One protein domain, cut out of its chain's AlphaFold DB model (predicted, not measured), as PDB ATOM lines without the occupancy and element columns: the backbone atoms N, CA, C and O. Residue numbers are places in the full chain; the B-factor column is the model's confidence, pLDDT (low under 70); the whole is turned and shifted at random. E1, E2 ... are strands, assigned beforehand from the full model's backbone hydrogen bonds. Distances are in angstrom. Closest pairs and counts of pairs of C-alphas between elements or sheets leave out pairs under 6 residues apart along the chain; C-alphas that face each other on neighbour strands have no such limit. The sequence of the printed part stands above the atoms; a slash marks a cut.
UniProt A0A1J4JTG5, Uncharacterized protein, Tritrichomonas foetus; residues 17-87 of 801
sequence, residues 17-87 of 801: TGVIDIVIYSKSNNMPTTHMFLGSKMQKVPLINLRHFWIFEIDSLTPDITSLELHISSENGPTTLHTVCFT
ATOM      1  N   THR A  17       7.166  17.704  25.925       44.72
ATOM      2  CA  THR A  17       8.041  16.590  26.289       44.72
ATOM      3  C   THR A  17       7.142  15.565  26.966       44.72
ATOM      4  O   THR A  17       6.477  15.894  27.949       44.72
ATOM      5  N   GLY A  18       7.019  14.362  26.405       58.56
ATOM      6  CA  GLY A  18       6.238  13.309  27.048       58.56
ATOM      7  C   GLY A  18       6.907  12.934  28.367       58.56
ATOM      8  O   GLY A  18       8.045  12.479  28.348       58.56
ATOM      9  N   VAL A  19       6.226  13.154  29.491       61.97
ATOM     10  CA  VAL A  19       6.682  12.746  30.828       61.97
ATOM     11  C   VAL A  19       5.815  11.582  31.291       61.97
ATOM     12  O   VAL A  19       4.594  11.606  31.113       61.97
ATOM     13  N   ILE A  20       6.440  10.543  31.845       71.81
ATOM     14  CA  ILE A  20       5.743   9.433  32.504       71.81
ATOM     15  C   ILE A  20       5.880   9.599  34.014       71.81
ATOM     16  O   ILE A  20       7.000   9.567  34.522       71.81
ATOM     17  N   ASP A  21       4.755   9.669  34.725       75.81
ATOM     18  CA  ASP A  21       4.760   9.702  36.189       75.81
ATOM     19  C   ASP A  21       4.681   8.278  36.750       75.81
ATOM     20  O   ASP A  21       3.758   7.509  36.452       75.81
ATOM     21  N   ILE A  22       5.634   7.913  37.600       78.94
ATOM     22  CA  ILE A  22       5.660   6.654  38.337       78.94
ATOM     23  C   ILE A  22       5.605   6.944  39.828       78.94
ATOM     24  O   ILE A  22       6.457   7.630  40.378       78.94
ATOM     25  N   VAL A  23       4.629   6.356  40.514       76.31
ATOM     26  CA  VAL A  23       4.485   6.462  41.965       76.31
ATOM     27  C   VAL A  23       4.881   5.149  42.624       76.31
ATOM     28  O   VAL A  23       4.247   4.110  42.410       76.31
ATOM     29  N   ILE A  24       5.911   5.208  43.466       80.06
ATOM     30  CA  ILE A  24       6.389   4.101  44.290       80.06
ATOM     31  C   ILE A  24       5.953   4.353  45.729       80.06
ATOM     32  O   ILE A  24       6.389   5.305  46.373       80.06
ATOM     33  N   TYR A  25       5.105   3.475  46.261       75.62
ATOM     34  CA  TYR A  25       4.757   3.490  47.680       75.62
ATOM     35  C   TYR A  25       5.667   2.529  48.435       75.62
ATOM     36  O   TYR A  25       5.545   1.312  48.277       75.62
ATOM     37  N   SER A  26       6.552   3.078  49.264       70.44
ATOM     38  CA  SER A  26       7.443   2.318  50.135       70.44
ATOM     39  C   SER A  26       6.852   2.242  51.544       70.44
ATOM     40  O   SER A  26       6.595   3.264  52.184       70.44
ATOM     41  N   LYS A  27       6.610   1.022  52.036       63.44
ATOM     42  CA  LYS A  27       6.243   0.770  53.437       63.44
ATOM     43  C   LYS A  27       7.424   0.127  54.136       63.44
ATOM     44  O   LYS A  27       8.001  -0.806  53.590       63.44
ATOM     45  N   SER A  28       7.714   0.565  55.359       55.72
ATOM     46  CA  SER A  28       8.934   0.229  56.110       55.72
ATOM     47  C   SER A  28       9.207  -1.275  56.281       55.72
ATOM     48  O   SER A  28      10.334  -1.651  56.575       55.72
ATOM     49  N   ASN A  29       8.208  -2.140  56.055       55.28
ATOM     50  CA  ASN A  29       8.304  -3.596  56.194       55.28
ATOM     51  C   ASN A  29       7.627  -4.407  55.065       55.28
ATOM     52  O   ASN A  29       7.393  -5.601  55.240       55.28
ATOM     53  N   ASN A  30       7.260  -3.802  53.927       65.06
ATOM     54  CA  ASN A  30       6.620  -4.523  52.815       65.06
ATOM     55  C   ASN A  30       7.266  -4.188  51.469       65.06
ATOM     56  O   ASN A  30       7.795  -3.098  51.279       65.06
ATOM     57  N   MET A  31       7.143  -5.114  50.513       69.44
ATOM     58  CA  MET A  31       7.492  -4.875  49.112       69.44
ATOM     59  C   MET A  31       6.823  -3.579  48.613       69.44
ATOM     60  O   MET A  31       5.601  -3.444  48.780       69.44
ATOM     61  N   PRO A  32       7.581  -2.646  48.003       79.38
ATOM     62  CA  PRO A  32       7.015  -1.434  47.444       79.38
ATOM     63  C   PRO A  32       5.951  -1.762  46.400       79.38
ATOM     64  O   PRO A  32       6.000  -2.790  45.721       79.38
ATOM     65  N   THR A  33       4.965  -0.883  46.258       81.06
ATOM     66  CA  THR A  33       3.993  -0.987  45.166       81.06
ATOM     67  C   THR A  33       4.207   0.142  44.178       81.06
ATOM     68  O   THR A  33       4.051   1.304  44.554       81.06
ATOM     69  N   THR A  34       4.501  -0.212  42.929       83.00
ATOM     70  CA  THR A  34       4.754   0.737  41.838       83.00
ATOM     71  C   THR A  34       3.543   0.859  40.930       83.00
ATOM     72  O   THR A  34       2.960  -0.146  40.507       83.00
ATOM     73  N   HIS A  35       3.166   2.096  40.623       83.62
ATOM     74  CA  HIS A  35       2.107   2.421  39.679       83.62
ATOM     75  C   HIS A  35       2.634   3.422  38.657       83.62
ATOM     76  O   HIS A  35       3.244   4.410  39.039       83.62
ATOM     77  N   MET A  36       2.378   3.173  37.380       82.19
ATOM     78  CA  MET A  36       2.698   4.078  36.281       82.19
ATOM     79  C   MET A  36       1.423   4.777  35.812       82.19
ATOM     80  O   MET A  36       0.383   4.130  35.635       82.19
ATOM     81  N   PHE A  37       1.499   6.088  35.612       78.00
ATOM     82  CA  PHE A  37       0.414   6.915  35.111       78.00
ATOM     83  C   PHE A  37       0.552   7.093  33.593       78.00
ATOM     84  O   PHE A  37       1.427   7.801  33.108       78.00
ATOM     85  N   LEU A  38      -0.324   6.439  32.825       67.38
ATOM     86  CA  LEU A  38      -0.390   6.579  31.366       67.38
ATOM     87  C   LEU A  38      -1.711   7.256  30.980       67.38
ATOM     88  O   LEU A  38      -2.790   6.651  31.035       67.38
ATOM     89  N   GLY A  39      -1.633   8.531  30.596       68.50
ATOM     90  CA  GLY A  39      -2.763   9.355  30.159       68.50
ATOM     91  C   GLY A  39      -3.765   9.689  31.274       68.50
ATOM     92  O   GLY A  39      -3.820  10.819  31.738       68.50
ATOM     93  N   SER A  40      -4.606   8.725  31.671       63.53
ATOM     94  CA  SER A  40      -5.656   8.908  32.699       63.53
ATOM     95  C   SER A  40      -5.863   7.701  33.627       63.53
ATOM     96  O   SER A  40      -6.830   7.666  34.391       63.53
ATOM     97  N   LYS A  41      -4.994   6.683  33.564       69.81
ATOM     98  CA  LYS A  41      -5.116   5.460  34.370       69.81
ATOM     99  C   LYS A  41      -3.796   5.103  35.045       69.81
ATOM    100  O   LYS A  41      -2.743   5.161  34.421       69.81
ATOM    101  N   MET A  42      -3.903   4.666  36.299       76.19
ATOM    102  CA  MET A  42      -2.813   4.045  37.051       76.19
ATOM    103  C   MET A  42      -2.737   2.558  36.708       76.19
ATOM    104  O   MET A  42      -3.696   1.816  36.942       76.19
ATOM    105  N   GLN A  43      -1.600   2.115  36.184       82.19
ATOM    106  CA  GLN A  43      -1.303   0.709  35.933       82.19
ATOM    107  C   GLN A  43      -0.250   0.224  36.927       82.19
ATOM    108  O   GLN A  43       0.788   0.854  37.095       82.19
ATOM    109  N   LYS A  44      -0.504  -0.908  37.593       81.88
ATOM    110  CA  LYS A  44       0.487  -1.522  38.483       81.88
ATOM    111  C   LYS A  44       1.650  -2.080  37.657       81.88
ATOM    112  O   LYS A  44       1.409  -2.851  36.729       81.88
ATOM    113  N   VAL A  45       2.876  -1.731  38.035       83.19
ATOM    114  CA  VAL A  45       4.114  -2.228  37.417       83.19
ATOM    115  C   VAL A  45       4.718  -3.311  38.321       83.19
ATOM    116  O   VAL A  45       4.762  -3.120  39.543       83.19
ATOM    117  N   PRO A  46       5.120  -4.476  37.783       82.75
ATOM    118  CA  PRO A  46       5.800  -5.496  38.571       82.75
ATOM    119  C   PRO A  46       7.192  -5.007  38.990       82.75
ATOM    120  O   PRO A  46       7.925  -4.445  38.185       82.75
ATOM    121  N   LEU A  47       7.549  -5.252  40.251       83.19
ATOM    122  CA  LEU A  47       8.894  -5.018  40.769       83.19
ATOM    123  C   LEU A  47       9.588  -6.351  41.028       83.19
ATOM    124  O   LEU A  47       8.989  -7.265  41.604       83.19
ATOM    125  N   ILE A  48      10.862  -6.419  40.667       82.88
ATOM    126  CA  ILE A  48      11.770  -7.509  41.010       82.88
ATOM    127  C   ILE A  48      12.671  -7.009  42.139       82.88
ATOM    128  O   ILE A  48      13.328  -5.979  42.002       82.88
ATOM    129  N   ASN A  49      12.687  -7.728  43.262       81.75
ATOM    130  CA  ASN A  49      13.661  -7.487  44.321       81.75
ATOM    131  C   ASN A  49      14.932  -8.285  44.028       81.75
ATOM    132  O   ASN A  49      14.866  -9.509  43.907       81.75
ATOM    133  N   LEU A  50      16.075  -7.606  44.007       76.25
ATOM    134  CA  LEU A  50      17.386  -8.235  44.116       76.25
ATOM    135  C   LEU A  50      18.129  -7.607  45.302       76.25
ATOM    136  O   LEU A  50      18.820  -6.600  45.167       76.25
ATOM    137  N   ARG A  51      17.970  -8.218  46.483       73.50
ATOM    138  CA  ARG A  51      18.489  -7.728  47.775       73.50
ATOM    139  C   ARG A  51      17.951  -6.336  48.136       73.50
ATOM    140  O   ARG A  51      16.783  -6.199  48.500       73.50
ATOM    141  N   HIS A  52      18.815  -5.323  48.077       73.19
ATOM    142  CA  HIS A  52      18.512  -3.929  48.399       73.19
ATOM    143  C   HIS A  52      18.047  -3.134  47.171       73.19
ATOM    144  O   HIS A  52      17.640  -1.987  47.313       73.19
ATOM    145  N   PHE A  53      18.049  -3.752  45.985       83.06
ATOM    146  CA  PHE A  53      17.669  -3.115  44.731       83.06
ATOM    147  C   PHE A  53      16.279  -3.548  44.274       83.06
ATOM    148  O   PHE A  53      15.888  -4.716  44.395       83.06
ATOM    149  N   TRP A  54      15.556  -2.596  43.695       84.50
ATOM    150  CA  TRP A  54      14.255  -2.807  43.077       84.50
ATOM    151  C   TRP A  54      14.345  -2.470  41.595       84.50
ATOM    152  O   TRP A  54      14.678  -1.346  41.240       84.50
ATOM    153  N   ILE A  55      14.033  -3.443  40.741       84.88
ATOM    154  CA  ILE A  55      14.065  -3.288  39.284       84.88
ATOM    155  C   ILE A  55      12.638  -3.357  38.748       84.88
ATOM    156  O   ILE A  55      11.848  -4.210  39.164       84.88
ATOM    157  N   PHE A  56      12.323  -2.494  37.791       84.69
ATOM    158  CA  PHE A  56      11.173  -2.641  36.911       84.69
ATOM    159  C   PHE A  56      11.561  -2.236  35.490       84.69
ATOM    160  O   PHE A  56      12.465  -1.429  35.292       84.69
ATOM    161  N   GLU A  57      10.866  -2.806  34.514       79.88
ATOM    162  CA  GLU A  57      11.040  -2.503  33.096       79.88
ATOM    163  C   GLU A  57       9.845  -1.682  32.603       79.88
ATOM    164  O   GLU A  57       8.710  -1.880  33.054       79.88
ATOM    165  N   ILE A  58      10.107  -0.740  31.698       75.88
ATOM    166  CA  ILE A  58       9.074   0.050  31.029       75.88
ATOM    167  C   ILE A  58       9.083  -0.327  29.553       75.88
ATOM    168  O   ILE A  58       9.987   0.044  28.808       75.88
ATOM    169  N   ASP A  59       8.048  -1.045  29.128       69.81
ATOM    170  CA  ASP A  59       7.879  -1.418  27.731       69.81
ATOM    171  C   ASP A  59       7.353  -0.245  26.891       69.81
ATOM    172  O   ASP A  59       6.493   0.522  27.326       69.81
ATOM    173  N   SER A  60       7.752  -0.204  25.616       63.72
ATOM    174  CA  SER A  60       7.102   0.608  24.569       63.72
ATOM    175  C   SER A  60       7.163   2.133  24.764       63.72
ATOM    176  O   SER A  60       6.196   2.834  24.457       63.72
ATOM    177  N   LEU A  61       8.301   2.663  25.226       66.56
ATOM    178  CA  LEU A  61       8.561   4.107  25.210       66.56
ATOM    179  C   LEU A  61       8.599   4.627  23.762       66.56
ATOM    180  O   LEU A  61       9.320   4.098  22.915       66.56
ATOM    181  N   THR A  62       7.806   5.655  23.457       66.06
ATOM    182  CA  THR A  62       7.896   6.374  22.177       66.06
ATOM    183  C   THR A  62       9.117   7.299  22.185       66.06
ATOM    184  O   THR A  62       9.406   7.853  23.245       66.06
ATOM    185  N   PRO A  63       9.778   7.560  21.038       65.50
ATOM    186  CA  PRO A  63      10.957   8.441  20.962       65.50
ATOM    187  C   PRO A  63      10.751   9.849  21.547       65.50
ATOM    188  O   PRO A  63      11.706  10.518  21.917       65.50
ATOM    189  N   ASP A  64       9.497  10.292  21.641       69.62
ATOM    190  CA  ASP A  64       9.095  11.608  22.146       69.62
ATOM    191  C   ASP A  64       9.128  11.715  23.691       69.62
ATOM    192  O   ASP A  64       8.922  12.799  24.245       69.62
ATOM    193  N   ILE A  65       9.329  10.593  24.395       70.62
ATOM    194  CA  ILE A  65       9.426  10.522  25.859       70.62
ATOM    195  C   ILE A  65      10.902  10.553  26.238       70.62
ATOM    196  O   ILE A  65      11.626   9.581  26.037       70.62
ATOM    197  N   THR A  66      11.341  11.678  26.796       71.81
ATOM    198  CA  THR A  66      12.750  11.919  27.145       71.81
ATOM    199  C   THR A  66      13.007  11.893  28.648       71.81
ATOM    200  O   THR A  66      14.159  11.950  29.072       71.81
ATOM    201  N   SER A  67      11.954  11.836  29.467       77.50
ATOM    202  CA  SER A  67      12.078  11.833  30.922       77.50
ATOM    203  C   SER A  67      10.920  11.134  31.633       77.50
ATOM    204  O   SER A  67       9.839  10.911  31.081       77.50
ATOM    205  N   LEU A  68      11.170  10.782  32.889       81.81
ATOM    206  CA  LEU A  68      10.269  10.085  33.787       81.81
ATOM    207  C   LEU A  68      10.342  10.695  35.181       81.81
ATOM    208  O   LEU A  68      11.421  10.946  35.713       81.81
ATOM    209  N   GLU A  69       9.178  10.937  35.765       84.62
ATOM    210  CA  GLU A  69       9.029  11.492  37.103       84.62
ATOM    211  C   GLU A  69       8.732  10.362  38.092       84.62
ATOM    212  O   GLU A  69       7.694   9.706  38.044       84.62
ATOM    213  N   LEU A  70       9.673  10.101  38.996       83.81
ATOM    214  CA  LEU A  70       9.576   9.096  40.048       83.81
ATOM    215  C   LEU A  70       9.180   9.744  41.368       83.81
ATOM    216  O   LEU A  70       9.979  10.405  42.027       83.81
ATOM    217  N   HIS A  71       7.945   9.496  41.783       84.50
ATOM    218  CA  HIS A  71       7.391   9.915  43.060       84.50
ATOM    219  C   HIS A  71       7.537   8.793  44.086       84.50
ATOM    220  O   HIS A  71       6.757   7.835  44.095       84.50
ATOM    221  N   ILE A  72       8.501   8.911  44.991       83.19
ATOM    222  CA  ILE A  72       8.749   7.912  46.030       83.19
ATOM    223  C   ILE A  72       8.090   8.381  47.324       83.19
ATOM    224  O   ILE A  72       8.522   9.322  47.982       83.19
ATOM    225  N   SER A  73       6.982   7.735  47.681       80.62
ATOM    226  CA  SER A  73       6.208   8.043  48.883       80.62
ATOM    227  C   SER A  73       6.575   7.076  50.000       80.62
ATOM    228  O   SER A  73       6.301   5.876  49.901       80.62
ATOM    229  N   SER A  74       7.181   7.593  51.066       72.00
ATOM    230  CA  SER A  74       7.479   6.823  52.277       72.00
ATOM    231  C   SER A  74       6.262   6.747  53.209       72.00
ATOM    232  O   SER A  74       5.344   7.559  53.132       72.00
ATOM    233  N   GLU A  75       6.237   5.756  54.103       65.81
ATOM    234  CA  GLU A  75       5.091   5.490  54.988       65.81
ATOM    235  C   GLU A  75       4.727   6.667  55.912       65.81
ATOM    236  O   GLU A  75       3.551   6.851  56.212       65.81
ATOM    237  N   ASN A  76       5.714   7.469  56.333       65.56
ATOM    238  CA  ASN A  76       5.542   8.576  57.285       65.56
ATOM    239  C   ASN A  76       6.302   9.865  56.888       65.56
ATOM    240  O   ASN A  76       6.508  10.728  57.740       65.56
ATOM    241  N   GLY A  77       6.748  10.000  55.636       65.94
ATOM    242  CA  GLY A  77       7.549  11.140  55.165       65.94
ATOM    243  C   GLY A  77       6.992  11.788  53.893       65.94
ATOM    244  O   GLY A  77       6.051  11.263  53.294       65.94
ATOM    245  N   PRO A  78       7.536  12.948  53.480       73.69
ATOM    246  CA  PRO A  78       7.136  13.592  52.234       73.69
ATOM    247  C   PRO A  78       7.462  12.697  51.031       73.69
ATOM    248  O   PRO A  78       8.422  11.926  51.059       73.69
ATOM    249  N   THR A  79       6.658  12.802  49.973       80.00
ATOM    250  CA  THR A  79       6.975  12.192  48.678       80.00
ATOM    251  C   THR A  79       8.189  12.898  48.085       80.00
ATOM    252  O   THR A  79       8.144  14.115  47.896       80.00
ATOM    253  N   THR A  80       9.250  12.155  47.781       81.44
ATOM    254  CA  THR A  80      10.391  12.677  47.022       81.44
ATOM    255  C   THR A  80      10.114  12.535  45.531       81.44
ATOM    256  O   THR A  80       9.496  11.561  45.097       81.44
ATOM    257  N   LEU A  81      10.520  13.534  44.751       82.81
ATOM    258  CA  LEU A  81      10.407  13.538  43.296       82.81
ATOM    259  C   LEU A  81      11.808  13.403  42.706       82.81
ATOM    260  O   LEU A  81      12.674  14.221  43.001       82.81
ATOM    261  N   HIS A  82      12.001  12.396  41.864       82.06
ATOM    262  CA  HIS A  82      13.218  12.193  41.093       82.06
ATOM    263  C   HIS A  82      12.875  12.310  39.610       82.06
ATOM    264  O   HIS A  82      12.019  11.580  39.115       82.06
ATOM    265  N   THR A  83      13.529  13.217  38.893       82.12
ATOM    266  CA  THR A  83      13.392  13.312  37.437       82.12
ATOM    267  C   THR A  83      14.509  12.507  36.796       82.12
ATOM    268  O   THR A  83      15.681  12.839  36.936       82.12
ATOM    269  N   VAL A  84      14.138  11.446  36.095       78.38
ATOM    270  CA  VAL A  84      15.053  10.585  35.355       78.38
ATOM    271  C   VAL A  84      14.953  10.939  33.887       78.38
ATOM    272  O   VAL A  84      13.906  10.755  33.274       78.38
ATOM    273  N   CYS A  85      16.031  11.457  33.316       75.56
ATOM    274  CA  CYS A  85      16.129  11.673  31.878       75.56
ATOM    275  C   CYS A  85      16.697  10.419  31.214       75.56
ATOM    276  O   CYS A  85      17.567   9.767  31.783       75.56
ATOM    277  N   PHE A  86      16.223  10.104  30.012       70.44
ATOM    278  CA  PHE A  86      16.756   9.011  29.206       70.44
ATOM    279  C   PHE A  86      17.398   9.563  27.942       70.44
ATOM    280  O   PHE A  86      16.906  10.517  27.334       70.44
ATOM    281  N   THR A  87      18.475   8.919  27.514       69.25
ATOM    282  CA  THR A  87      19.118   9.168  26.222       69.25
ATOM    283  C   THR A  87      19.286   7.847  25.480       69.25
ATOM    284  O   THR A  87      19.304   6.786  26.100       69.25
TER     285      THR A  87
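What this domain is: This is residues 17 to 87 of the 801 residues of an uncharacterized protein of Tritrichomonas foetus (UniProt A0A1J4JTG5). One strongly twisted sheet of five strands, E3, E2, E1, E6 and E7, makes the body, and a small hairpin of E4 and E5 is held off one face of it, with no named element over the other face. The long strands E1, E2 and E6 run along the longest axis, and E3 leads out of the sheet's edge into the small hairpin. The printed part has 71 residues with no named helix and seven named strands, E1 to E7 in order along the chain; the class is all strand. The larger sheet has the order E3, E2, E1, E6, E7 and is mixed, with E1 and E6 parallel; E4 and E5 are antiparallel. The whole is compact, with a radius of gyration of the C-alphas of 12.6 A and spans of 37 by 25 by 23 A.

Where its parts are: E1, residues 18 to 27, begins with C-alpha 18 at (6.238, 13.309, 27.048) and is 29.2 A long from first to last C-alpha. E2, residues 30 to 38, is 25.1 A long, and E3, residues 41 to 45, is 12.4 A long. E4, residues 48 to 50, has C-alpha 48 at (11.770, -7.509, 41.010); E4 and E5, residues 53 to 55, are each 6.5 A long. E6, residues 65 to 74, is 26.7 A long. E7, residues 80 to 85, is 16.2 A long and ends with C-alpha 85 at (16.129, 11.673, 31.878).

How they stand to each other: E1, E2 and E3 form a meander, each strand the antiparallel neighbour of the one before. E1 and E2 are a hairpin at 161 degrees, with N 23 and O 35 within hydrogen-bond range at 2.8 A. E2 and E3 are a hairpin at 139 degrees, with N 43 and O 36 at 2.9 A. On the other side of E1 lies E6, parallel at 19 degrees, with N 22 and O 69 at 2.8 A; the C-alphas of Val 23 and His 71 face each other at 4.6 A. E6 and E7 are a hairpin at 160 degrees, with N 70 and O 82 at 2.8 A. E3 and E7 are the edge strands. E3 runs on into E4 across a break of 2 residues, at 37 degrees. E4 and E5 are a hairpin at 151 degrees, with N 48 and O 55 at 2.8 A. E4 is apart from E2, only just, with their closest C-alphas 8.2 A apart, and E5 is apart from E1.

The domain as a whole: The C-alphas of Asn 29 and Pro 63, the two farthest apart, are 37.3 A from each other. From edge to edge the lines of the larger sheet's strands turn by 96 degrees. The printed part has no cut and no long link; the link from E5 to E6, 9 residues, is short, and the others are tight. The mean pLDDT of the printed part is 74.6, and 22 residues are under 70, among them residues 27 to 31 and 59 to 64.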